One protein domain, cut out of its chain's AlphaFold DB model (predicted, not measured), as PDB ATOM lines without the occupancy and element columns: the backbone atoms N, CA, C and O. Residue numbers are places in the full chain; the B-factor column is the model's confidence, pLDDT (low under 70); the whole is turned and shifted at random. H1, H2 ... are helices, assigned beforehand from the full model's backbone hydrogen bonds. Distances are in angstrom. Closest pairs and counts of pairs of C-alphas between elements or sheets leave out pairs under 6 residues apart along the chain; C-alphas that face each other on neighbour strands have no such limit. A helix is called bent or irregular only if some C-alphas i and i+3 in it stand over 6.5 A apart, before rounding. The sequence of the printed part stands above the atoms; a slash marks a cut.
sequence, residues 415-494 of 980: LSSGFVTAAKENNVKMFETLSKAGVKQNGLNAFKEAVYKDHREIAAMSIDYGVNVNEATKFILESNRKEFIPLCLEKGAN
ATOM      1  N   LEU A 415     140.763 161.492 189.271       89.00
ATOM      2  CA  LEU A 415     139.879 160.687 190.122       89.00
ATOM      3  C   LEU A 415     139.996 159.175 189.837       89.00
ATOM      4  O   LEU A 415     139.104 158.407 190.200       89.00
ATOM      5  N   SER A 416     141.074 158.724 189.183       87.50
ATOM      6  CA  SER A 416     141.250 157.331 188.738       87.50
ATOM      7  C   SER A 416     141.263 156.299 189.874       87.50
ATOM      8  O   SER A 416     140.820 155.162 189.682       87.50
ATOM      9  N   SER A 417     141.691 156.680 191.083       87.19
ATOM     10  CA  SER A 417     141.613 155.826 192.278       87.19
ATOM     11  C   SER A 417     140.172 155.463 192.658       87.19
ATOM     12  O   SER A 417     139.942 154.413 193.261       87.19
ATOM     13  N   GLY A 418     139.189 156.258 192.221       88.31
ATOM     14  CA  GLY A 418     137.777 156.009 192.476       88.31
ATOM     15  C   GLY A 418     137.233 154.749 191.808       88.31
ATOM     16  O   GLY A 418     136.276 154.179 192.321       88.31
ATOM     17  N   PHE A 419     137.863 154.250 190.738       90.38
ATOM     18  CA  PHE A 419     137.481 152.967 190.135       90.38
ATOM     19  C   PHE A 419     137.771 151.776 191.054       90.38
ATOM     20  O   PHE A 419     136.966 150.850 191.123       90.38
ATOM     21  N   VAL A 420     138.893 151.798 191.784       90.31
ATOM     22  CA  VAL A 420     139.238 150.735 192.742       90.31
ATOM     23  C   VAL A 420     138.329 150.813 193.967       90.31
ATOM     24  O   VAL A 420     137.826 149.785 194.408       90.31
ATOM     25  N   THR A 421     138.050 152.017 194.481       89.19
ATOM     26  CA  THR A 421     137.084 152.206 195.578       89.19
ATOM     27  C   THR A 421     135.688 151.733 195.175       89.19
ATOM     28  O   THR A 421     135.073 150.959 195.905       89.19
ATOM     29  N   ALA A 422     135.221 152.102 193.978       90.62
ATOM     30  CA  ALA A 422     133.939 151.642 193.455       90.62
ATOM     31  C   ALA A 422     133.891 150.111 193.323       90.62
ATOM     32  O   ALA A 422     132.902 149.502 193.725       90.62
ATOM     33  N   ALA A 423     134.967 149.482 192.836       91.62
ATOM     34  CA  ALA A 423     135.081 148.027 192.773       91.62
ATOM     35  C   ALA A 423     135.077 147.366 194.156       91.62
ATOM     36  O   ALA A 423     134.416 146.348 194.335       91.62
ATOM     37  N   LYS A 424     135.748 147.959 195.145       90.31
ATOM     38  CA  LYS A 424     135.799 147.458 196.524       90.31
ATOM     39  C   LYS A 424     134.443 147.532 197.232       90.31
ATOM     40  O   LYS A 424     134.105 146.626 197.988       90.31
ATOM     41  N   GLU A 425     133.678 148.595 196.992       90.25
ATOM     42  CA  GLU A 425     132.396 148.880 197.661       90.25
ATOM     43  C   GLU A 425     131.159 148.425 196.864       90.25
ATOM     44  O   GLU A 425     130.031 148.654 197.292       90.25
ATOM     45  N   ASN A 426     131.354 147.796 195.702       92.75
ATOM     46  CA  ASN A 426     130.297 147.455 194.743       92.75
ATOM     47  C   ASN A 426     129.455 148.663 194.266       92.75
ATOM     48  O   ASN A 426     128.251 148.561 194.025       92.75
ATOM     49  N   ASN A 427     130.071 149.842 194.132       91.81
ATOM     50  CA  ASN A 427     129.377 151.066 193.736       91.81
ATOM     51  C   ASN A 427     129.333 151.235 192.206       91.81
ATOM     52  O   ASN A 427     130.086 152.014 191.615       91.81
ATOM     53  N   VAL A 428     128.407 150.517 191.567       91.75
ATOM     54  CA  VAL A 428     128.181 150.516 190.108       91.75
ATOM     55  C   VAL A 428     127.962 151.928 189.549       91.75
ATOM     56  O   VAL A 428     128.584 152.314 188.560       91.75
ATOM     57  N   LYS A 429     127.133 152.748 190.209       90.75
ATOM     58  CA  LYS A 429     126.804 154.107 189.741       90.75
ATOM     59  C   LYS A 429     128.015 155.036 189.763       90.75
ATOM     60  O   LYS A 429     128.163 155.886 188.881       90.75
ATOM     61  N   MET A 430     128.886 154.895 190.761       89.31
ATOM     62  CA  MET A 430     130.141 155.640 190.815       89.31
ATOM     63  C   MET A 430     131.081 155.226 189.694       89.31
ATOM     64  O   MET A 430     131.617 156.097 189.010       89.31
ATOM     65  N   PHE A 431     131.218 153.919 189.476       91.31
ATOM     66  CA  PHE A 431     132.013 153.376 188.384       91.31
ATOM     67  C   PHE A 431     131.538 153.921 187.032       91.31
ATOM     68  O   PHE A 431     132.327 154.478 186.276       91.31
ATOM     69  N   GLU A 432     130.231 153.863 186.774       89.12
ATOM     70  CA  GLU A 432     129.611 154.382 185.555       89.12
ATOM     71  C   GLU A 432     129.832 155.895 185.386       89.12
ATOM     72  O   GLU A 432     130.150 156.359 184.292       89.12
ATOM     73  N   THR A 433     129.697 156.670 186.469       87.94
ATOM     74  CA  THR A 433     129.900 158.129 186.455       87.94
ATOM     75  C   THR A 433     131.340 158.480 186.075       87.94
ATOM     76  O   THR A 433     131.549 159.342 185.224       87.94
ATOM     77  N   LEU A 434     132.329 157.811 186.680       88.31
ATOM     78  CA  LEU A 434     133.748 158.023 186.385       88.31
ATOM     79  C   LEU A 434     134.090 157.583 184.954       88.31
ATOM     80  O   LEU A 434     134.783 158.310 184.240       88.31
ATOM     81  N   SER A 435     133.545 156.448 184.507       87.38
ATOM     82  CA  SER A 435     133.713 155.950 183.141       87.38
ATOM     83  C   SER A 435     133.152 156.913 182.094       87.38
ATOM     84  O   SER A 435     133.860 157.301 181.166       87.38
ATOM     85  N   LYS A 436     131.892 157.349 182.246       85.38
ATOM     86  CA  LYS A 436     131.231 158.288 181.317       85.38
ATOM     87  C   LYS A 436     131.913 159.649 181.268       85.38
ATOM     88  O   LYS A 436     131.843 160.330 180.250       85.38
ATOM     89  N   ALA A 437     132.564 160.045 182.355       83.88
ATOM     90  CA  ALA A 437     133.331 161.276 182.406       83.88
ATOM     91  C   ALA A 437     134.701 161.203 181.706       83.88
ATOM     92  O   ALA A 437     135.396 162.215 181.649       83.88
ATOM     93  N   GLY A 438     135.107 160.041 181.183       80.81
ATOM     94  CA  GLY A 438     136.383 159.877 180.487       80.81
ATOM     95  C   GLY A 438     137.599 159.812 181.416       80.81
ATOM     96  O   GLY A 438     138.722 160.034 180.963       80.81
ATOM     97  N   VAL A 439     137.407 159.511 182.707       84.81
ATOM     98  CA  VAL A 439     138.526 159.298 183.636       84.81
ATOM     99  C   VAL A 439     139.295 158.060 183.196       84.81
ATOM    100  O   VAL A 439     138.714 156.986 183.043       84.81
ATOM    101  N   LYS A 440     140.615 158.186 183.018       77.31
ATOM    102  CA  LYS A 440     141.464 157.049 182.656       77.31
ATOM    103  C   LYS A 440     141.383 155.988 183.752       77.31
ATOM    104  O   LYS A 440     141.825 156.201 184.880       77.31
ATOM    105  N   GLN A 441     140.802 154.844 183.415       70.25
ATOM    106  CA  GLN A 441     140.598 153.760 184.358       70.25
ATOM    107  C   GLN A 441     141.942 153.162 184.792       70.25
ATOM    108  O   GLN A 441     142.802 152.869 183.956       70.25
ATOM    109  N   ASN A 442     142.112 152.892 186.091       68.75
ATOM    110  CA  ASN A 442     143.169 151.998 186.574       68.75
ATOM    111  C   ASN A 442     142.745 150.542 186.320       68.75
ATOM    112  O   ASN A 442     142.449 149.783 187.249       68.75
ATOM    113  N   GLY A 443     142.593 150.220 185.032       69.38
ATOM    114  CA  GLY A 443     141.716 149.165 184.546       69.38
ATOM    115  C   GLY A 443     141.911 147.834 185.260       69.38
ATOM    116  O   GLY A 443     140.974 147.295 185.850       69.38
ATOM    117  N   LEU A 444     143.134 147.305 185.234       81.56
ATOM    118  CA  LEU A 444     143.391 145.962 185.737       81.56
ATOM    119  C   LEU A 444     143.222 145.858 187.261       81.56
ATOM    120  O   LEU A 444     142.810 144.814 187.753       81.56
ATOM    121  N   ASN A 445     143.502 146.919 188.019       88.69
ATOM    122  CA  ASN A 445     143.385 146.884 189.479       88.69
ATOM    123  C   ASN A 445     141.924 146.889 189.936       88.69
ATOM    124  O   ASN A 445     141.566 146.124 190.826       88.69
ATOM    125  N   ALA A 446     141.077 147.702 189.298       89.75
ATOM    126  CA  ALA A 446     139.643 147.704 189.583       89.75
ATOM    127  C   ALA A 446     138.997 146.364 189.198       89.75
ATOM    128  O   ALA A 446     138.217 145.814 189.972       89.75
ATOM    129  N   PHE A 447     139.394 145.793 188.053       92.69
ATOM    130  CA  PHE A 447     138.964 144.456 187.644       92.69
ATOM    131  C   PHE A 447     139.382 143.377 188.651       92.69
ATOM    132  O   PHE A 447     138.549 142.587 189.081       92.69
ATOM    133  N   LYS A 448     140.656 143.358 189.068       92.12
ATOM    134  CA  LYS A 448     141.175 142.399 190.057       92.12
ATOM    135  C   LYS A 448     140.418 142.475 191.380       92.12
ATOM    136  O   LYS A 448     140.023 141.437 191.901       92.12
ATOM    137  N   GLU A 449     140.201 143.681 191.904       92.75
ATOM    138  CA  GLU A 449     139.452 143.877 193.149       92.75
ATOM    139  C   GLU A 449     138.005 143.390 193.002       92.75
ATOM    140  O   GLU A 449     137.519 142.651 193.858       92.75
ATOM    141  N   ALA A 450     137.341 143.722 191.888       93.06
ATOM    142  CA  ALA A 450     135.990 143.251 191.600       93.06
ATOM    143  C   ALA A 450     135.921 141.718 191.526       93.06
ATOM    144  O   ALA A 450     135.019 141.128 192.113       93.06
ATOM    145  N   VAL A 451     136.889 141.063 190.875       93.50
ATOM    146  CA  VAL A 451     136.978 139.596 190.838       93.50
ATOM    147  C   VAL A 451     137.180 139.040 192.246       93.50
ATOM    148  O   VAL A 451     136.390 138.207 192.670       93.50
ATOM    149  N   TYR A 452     138.155 139.528 193.024       91.19
ATOM    150  CA  TYR A 452     138.386 139.055 194.398       91.19
ATOM    151  C   TYR A 452     137.158 139.194 195.308       91.19
ATOM    152  O   TYR A 452     136.955 138.347 196.173       91.19
ATOM    153  N   LYS A 453     136.341 140.233 195.104       91.31
ATOM    154  CA  LYS A 453     135.104 140.491 195.858       91.31
ATOM    155  C   LYS A 453     133.840 139.885 195.244       91.31
ATOM    156  O   LYS A 453     132.775 140.033 195.826       91.31
ATOM    157  N   ASP A 454     133.962 139.193 194.114       91.06
ATOM    158  CA  ASP A 454     132.850 138.583 193.376       91.06
ATOM    159  C   ASP A 454     131.811 139.585 192.821       91.06
ATOM    160  O   ASP A 454     130.631 139.293 192.639       91.06
ATOM    161  N   HIS A 455     132.246 140.804 192.502       93.94
ATOM    162  CA  HIS A 455     131.403 141.856 191.931       93.94
ATOM    163  C   HIS A 455     131.359 141.755 190.398       93.94
ATOM    164  O   HIS A 455     132.028 142.502 189.677       93.94
ATOM    165  N   ARG A 456     130.558 140.812 189.882       91.50
ATOM    166  CA  ARG A 456     130.511 140.467 188.448       91.50
ATOM    167  C   ARG A 456     130.154 141.629 187.521       91.50
ATOM    168  O   ARG A 456     130.762 141.760 186.462       91.50
ATOM    169  N   GLU A 457     129.213 142.481 187.919       92.19
ATOM    170  CA  GLU A 457     128.810 143.651 187.126       92.19
ATOM    171  C   GLU A 457     129.969 144.645 186.971       92.19
ATOM    172  O   GLU A 457     130.283 145.056 185.857       92.19
ATOM    173  N   ILE A 458     130.696 144.943 188.053       91.94
ATOM    174  CA  ILE A 458     131.860 145.838 187.994       91.94
ATOM    175  C   ILE A 458     133.020 145.209 187.219       91.94
ATOM    176  O   ILE A 458     133.713 145.911 186.481       91.94
ATOM    177  N   ALA A 459     133.234 143.896 187.334       92.81
ATOM    178  CA  ALA A 459     134.229 143.196 186.523       92.81
ATOM    179  C   ALA A 459     133.895 143.294 185.020       92.81
ATOM    180  O   ALA A 459     134.777 143.582 184.211       92.81
ATOM    181  N   ALA A 460     132.618 143.135 184.653       91.94
ATOM    182  CA  ALA A 460     132.142 143.293 183.280       91.94
ATOM    183  C   ALA A 460     132.327 144.732 182.777       91.94
ATOM    184  O   ALA A 460     132.943 144.942 181.733       91.94
ATOM    185  N   MET A 461     131.880 145.717 183.565       89.81
ATOM    186  CA  MET A 461     132.058 147.138 183.262       89.81
ATOM    187  C   MET A 461     133.533 147.509 183.128       89.81
ATOM    188  O   MET A 461     133.896 148.308 182.274       89.81
ATOM    189  N   SER A 462     134.408 146.923 183.945       90.56
ATOM    190  CA  SER A 462     135.841 147.191 183.858       90.56
ATOM    191  C   SER A 462     136.408 146.802 182.492       90.56
ATOM    192  O   SER A 462     137.242 147.527 181.961       90.56
ATOM    193  N   ILE A 463     135.943 145.696 181.905       90.25
ATOM    194  CA  ILE A 463     136.320 145.292 180.544       90.25
ATOM    195  C   ILE A 463     135.717 146.248 179.511       90.25
ATOM    196  O   ILE A 463     136.444 146.738 178.648       90.25
ATOM    197  N   ASP A 464     134.432 146.584 179.646       88.81
ATOM    198  CA  ASP A 464     133.735 147.498 178.729       88.81
ATOM    199  C   ASP A 464     134.378 148.893 178.662       88.81
ATOM    200  O   ASP A 464     134.334 149.551 177.624       88.81
ATOM    201  N   TYR A 465     135.016 149.331 179.751       84.56
ATOM    202  CA  TYR A 465     135.654 150.644 179.866       84.56
ATOM    203  C   TYR A 465     137.182 150.642 179.702       84.56
ATOM    204  O   TYR A 465     137.828 151.658 179.965       84.56
ATOM    205  N   GLY A 466     137.760 149.558 179.166       81.56
ATOM    206  CA  GLY A 466     139.122 149.578 178.620       81.56
ATOM    207  C   GLY A 466     140.132 148.646 179.283       81.56
ATOM    208  O   GLY A 466     141.325 148.744 178.982       81.56
ATOM    209  N   VAL A 467     139.709 147.722 180.152       88.88
ATOM    210  CA  VAL A 467     140.590 146.624 180.582       88.88
ATOM    211  C   VAL A 467     140.863 145.687 179.417       88.88
ATOM    212  O   VAL A 467     139.941 145.177 178.783       88.88
ATOM    213  N   ASN A 468     142.144 145.403 179.173       88.38
ATOM    214  CA  ASN A 468     142.529 144.387 178.207       88.38
ATOM    215  C   ASN A 468     141.993 143.022 178.658       88.38
ATOM    216  O   ASN A 468     142.464 142.434 179.635       88.38
ATOM    217  N   VAL A 469     141.013 142.508 177.916       89.44
ATOM    218  CA  VAL A 469     140.310 141.268 178.246       89.44
ATOM    219  C   VAL A 469     141.251 140.052 178.325       89.44
ATOM    220  O   VAL A 469     141.010 139.137 179.109       89.44
ATOM    221  N   ASN A 470     142.373 140.048 177.594       88.00
ATOM    222  CA  ASN A 470     143.353 138.958 177.656       88.00
ATOM    223  C   ASN A 470     144.204 139.023 178.939       88.00
ATOM    224  O   ASN A 470     144.529 137.982 179.508       88.00
ATOM    225  N   GLU A 471     144.523 140.222 179.440       88.00
ATOM    226  CA  GLU A 471     145.179 140.378 180.750       88.00
ATOM    227  C   GLU A 471     144.243 139.979 181.896       88.00
ATOM    228  O   GLU A 471     144.666 139.296 182.830       88.00
ATOM    229  N   ALA A 472     142.962 140.343 181.791       90.25
ATOM    230  CA  ALA A 472     141.912 139.895 182.705       90.25
ATOM    231  C   ALA A 472     141.789 138.361 182.722       90.25
ATOM    232  O   ALA A 472     141.786 137.750 183.790       90.25
ATOM    233  N   THR A 473     141.780 137.736 181.540       90.06
ATOM    234  CA  THR A 473     141.719 136.273 181.384       90.06
ATOM    235  C   THR A 473     142.916 135.588 182.040       90.06
ATOM    236  O   THR A 473     142.750 134.621 182.780       90.06
ATOM    237  N   LYS A 474     144.132 136.108 181.829       88.12
ATOM    238  CA  LYS A 474     145.343 135.577 182.467       88.12
ATOM    239  C   LYS A 474     145.249 135.630 183.993       88.12
ATOM    240  O   LYS A 474     145.549 134.643 184.658       88.12
ATOM    241  N   PHE A 475     144.798 136.755 184.544       90.19
ATOM    242  CA  PHE A 475     144.611 136.891 185.986       90.19
ATOM    243  C   PHE A 475     143.564 135.911 186.537       90.19
ATOM    244  O   PHE A 475     143.773 135.334 187.601       90.19
ATOM    245  N   ILE A 476     142.457 135.682 185.825       91.06
ATOM    246  CA  ILE A 476     141.444 134.693 186.229       91.06
ATOM    247  C   ILE A 476     142.055 133.290 186.345       91.06
ATOM    248  O   ILE A 476     141.837 132.609 187.348       91.06
ATOM    249  N   LEU A 477     142.866 132.889 185.361       87.19
ATOM    250  CA  LEU A 477     143.563 131.598 185.366       87.19
ATOM    251  C   LEU A 477     144.576 131.473 186.517       87.19
ATOM    252  O   LEU A 477     144.748 130.389 187.072       87.19
ATOM    253  N   GLU A 478     145.243 132.567 186.893       85.50
ATOM    254  CA  GLU A 478     146.203 132.607 188.009       85.50
ATOM    255  C   GLU A 478     145.524 132.651 189.389       85.50
ATOM    256  O   GLU A 478     146.060 132.119 190.358       85.50
ATOM    257  N   SER A 479     144.346 133.274 189.490       84.19
ATOM    258  CA  SER A 479     143.612 133.483 190.749       84.19
ATOM    259  C   SER A 479     142.628 132.363 191.099       84.19
ATOM    260  O   SER A 479     141.987 132.424 192.147       84.19
ATOM    261  N   ASN A 480     142.511 131.340 190.244       80.94
ATOM    262  CA  ASN A 480     141.580 130.218 190.392       80.94
ATOM    263  C   ASN A 480     140.094 130.643 190.464       80.94
ATOM    264  O   ASN A 480     139.277 129.938 191.048       80.94
ATOM    265  N   ARG A 481     139.735 131.791 189.870       88.06
ATOM    266  CA  ARG A 481     138.356 132.327 189.808       88.06
ATOM    267  C   ARG A 481     137.681 131.991 188.478       88.06
ATOM    268  O   ARG A 481     137.256 132.872 187.725       88.06
ATOM    269  N   LYS A 482     137.665 130.700 188.145       86.00
ATOM    270  CA  LYS A 482     137.293 130.161 186.824       86.00
ATOM    271  C   LYS A 482     135.867 130.514 186.398       86.00
ATOM    272  O   LYS A 482     135.587 130.589 185.205       86.00
ATOM    273  N   GLU A 483     134.979 130.806 187.338       87.88
ATOM    274  CA  GLU A 483     133.611 131.256 187.089       87.88
ATOM    275  C   GLU A 483     133.528 132.589 186.316       87.88
ATOM    276  O   GLU A 483     132.497 132.888 185.713       87.88
ATOM    277  N   PHE A 484     134.622 133.363 186.256       90.69
ATOM    278  CA  PHE A 484     134.733 134.580 185.441       90.69
ATOM    279  C   PHE A 484     135.228 134.325 184.005       90.69
ATOM    280  O   PHE A 484     135.197 135.239 183.180       90.69
ATOM    281  N   ILE A 485     135.643 133.100 183.659       90.81
ATOM    282  CA  ILE A 485     136.075 132.745 182.295       90.81
ATOM    283  C   ILE A 485     134.976 133.019 181.252       90.81
ATOM    284  O   ILE A 485     135.291 133.660 180.244       90.81
ATOM    285  N   PRO A 486     133.697 132.623 181.462       89.81
ATOM    286  CA  PRO A 486     132.618 132.943 180.529       89.81
ATOM    287  C   PRO A 486     132.498 134.440 180.263       89.81
ATOM    288  O   PRO A 486     132.406 134.840 179.109       89.81
ATOM    289  N   LEU A 487     132.596 135.267 181.312       90.69
ATOM    290  CA  LEU A 487     132.527 136.722 181.184       90.69
ATOM    291  C   LEU A 487     133.630 137.247 180.255       90.69
ATOM    292  O   LEU A 487     133.352 138.029 179.352       90.69
ATOM    293  N   CYS A 488     134.881 136.822 180.443       90.00
ATOM    294  CA  CYS A 488     135.972 137.272 179.578       90.00
ATOM    295  C   CYS A 488     135.800 136.811 178.127       90.00
ATOM    296  O   CYS A 488     136.059 137.585 177.206       90.00
ATOM    297  N   LEU A 489     135.339 135.579 177.907       88.81
ATOM    298  CA  LEU A 489     135.118 135.047 176.561       88.81
ATOM    299  C   LEU A 489     133.931 135.720 175.854       88.81
ATOM    300  O   LEU A 489     134.033 136.017 174.665       88.81
ATOM    301  N   GLU A 490     132.848 136.030 176.572       88.56
ATOM    302  CA  GLU A 490     131.724 136.841 176.074       88.56
ATOM    303  C   GLU A 490     132.174 138.251 175.675       88.56
ATOM    304  O   GLU A 490     131.721 138.790 174.668       88.56
ATOM    305  N   LYS A 491     133.121 138.830 176.423       89.06
ATOM    306  CA  LYS A 491     133.734 140.134 176.126       89.06
ATOM    307  C   LYS A 491     134.855 140.072 175.074       89.06
ATOM    308  O   LYS A 491     135.567 141.055 174.883       89.06
ATOM    309  N   GLY A 492     135.013 138.946 174.374       88.06
ATOM    310  CA  GLY A 492     135.914 138.818 173.225       88.06
ATOM    311  C   GLY A 492     137.349 138.392 173.549       88.06
ATOM    312  O   GLY A 492     138.239 138.612 172.726       88.06
ATOM    313  N   ALA A 493     137.608 137.784 174.713       89.75
ATOM    314  CA  ALA A 493     138.905 137.157 174.976       89.75
ATOM    315  C   ALA A 493     139.215 136.035 173.982       89.75
ATOM    316  O   ALA A 493     138.329 135.297 173.546       89.75
ATOM    317  N   ASN A 494     140.502 135.868 173.668       88.25
ATOM    318  CA  ASN A 494     140.952 134.725 172.884       88.25
ATOM    319  C   ASN A 494     140.749 133.434 173.707       88.25
ATOM    320  O   ASN A 494     141.345 133.317 174.780       88.25
TER     321      ASN A 494
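Overview. This is residues 415 to 494 of the 980 residues of the protein "Ankyrin_rpt-contain_dom domain-containing protein" of Marinilabiliales bacterium (UniProt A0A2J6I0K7). A short stack of three helical hairpins, H1 with H2, H3 with H4 and H5 with H6, set one after another along the longest axis, with the chain winding through them like a small solenoid. H1, H3 and H5 make one layer and H2, H4 and H6 the other, and the last hairpin is turned against the first two. The printed part has 80 residues, with six named helices in the order H1 to H6 and no named strand, an all helix class. It is compact, with a radius of gyration of the C-alphas of 11.3 A and spans of 30 by 21 by 15 A.

Along the chain. H1 is residues 418 to 425, starting at C-alpha 418 (137.777, 156.009, 192.476), and H2 is residues 428 to 436. H3 is residues 443 to 452, 14.5 A long, and H4 is residues 456 to 464. H5, residues 469 to 479, is 15.1 A long. H6, residues 482 to 490, is 13.8 A long and ends at C-alpha 490 (131.724, 136.841, 176.074); it is irregular, but only just, with C-alphas 483 and 486 6.8 A apart.

Arrangement. H1 and H2 form a hairpin, closest at the C-alphas of Ala 422 and Phe 431, 5.7 A. The hub, H3, touches H1, H4 and H5. H1 runs the same way as H3 at a shallow tilt of 4 degrees, with the C-alphas of Val 420 and Ala 446 closest, 4.4 A. H3 and H5 stand at a steep tilt of 36 degrees, only just past shallow. H4 and H6 are close but not clearly touching. Every O i to N i+4 pair is within hydrogen-bond range in H1 to H5, and 3 of 5 in H6.

Size, cuts and confidence. The C-alphas farthest apart, those of Ala 437 and Asn 480, are 33.1 A apart. The printed part has no cut, and no link is long. Residues 442 to 443 are under 70 in pLDDT.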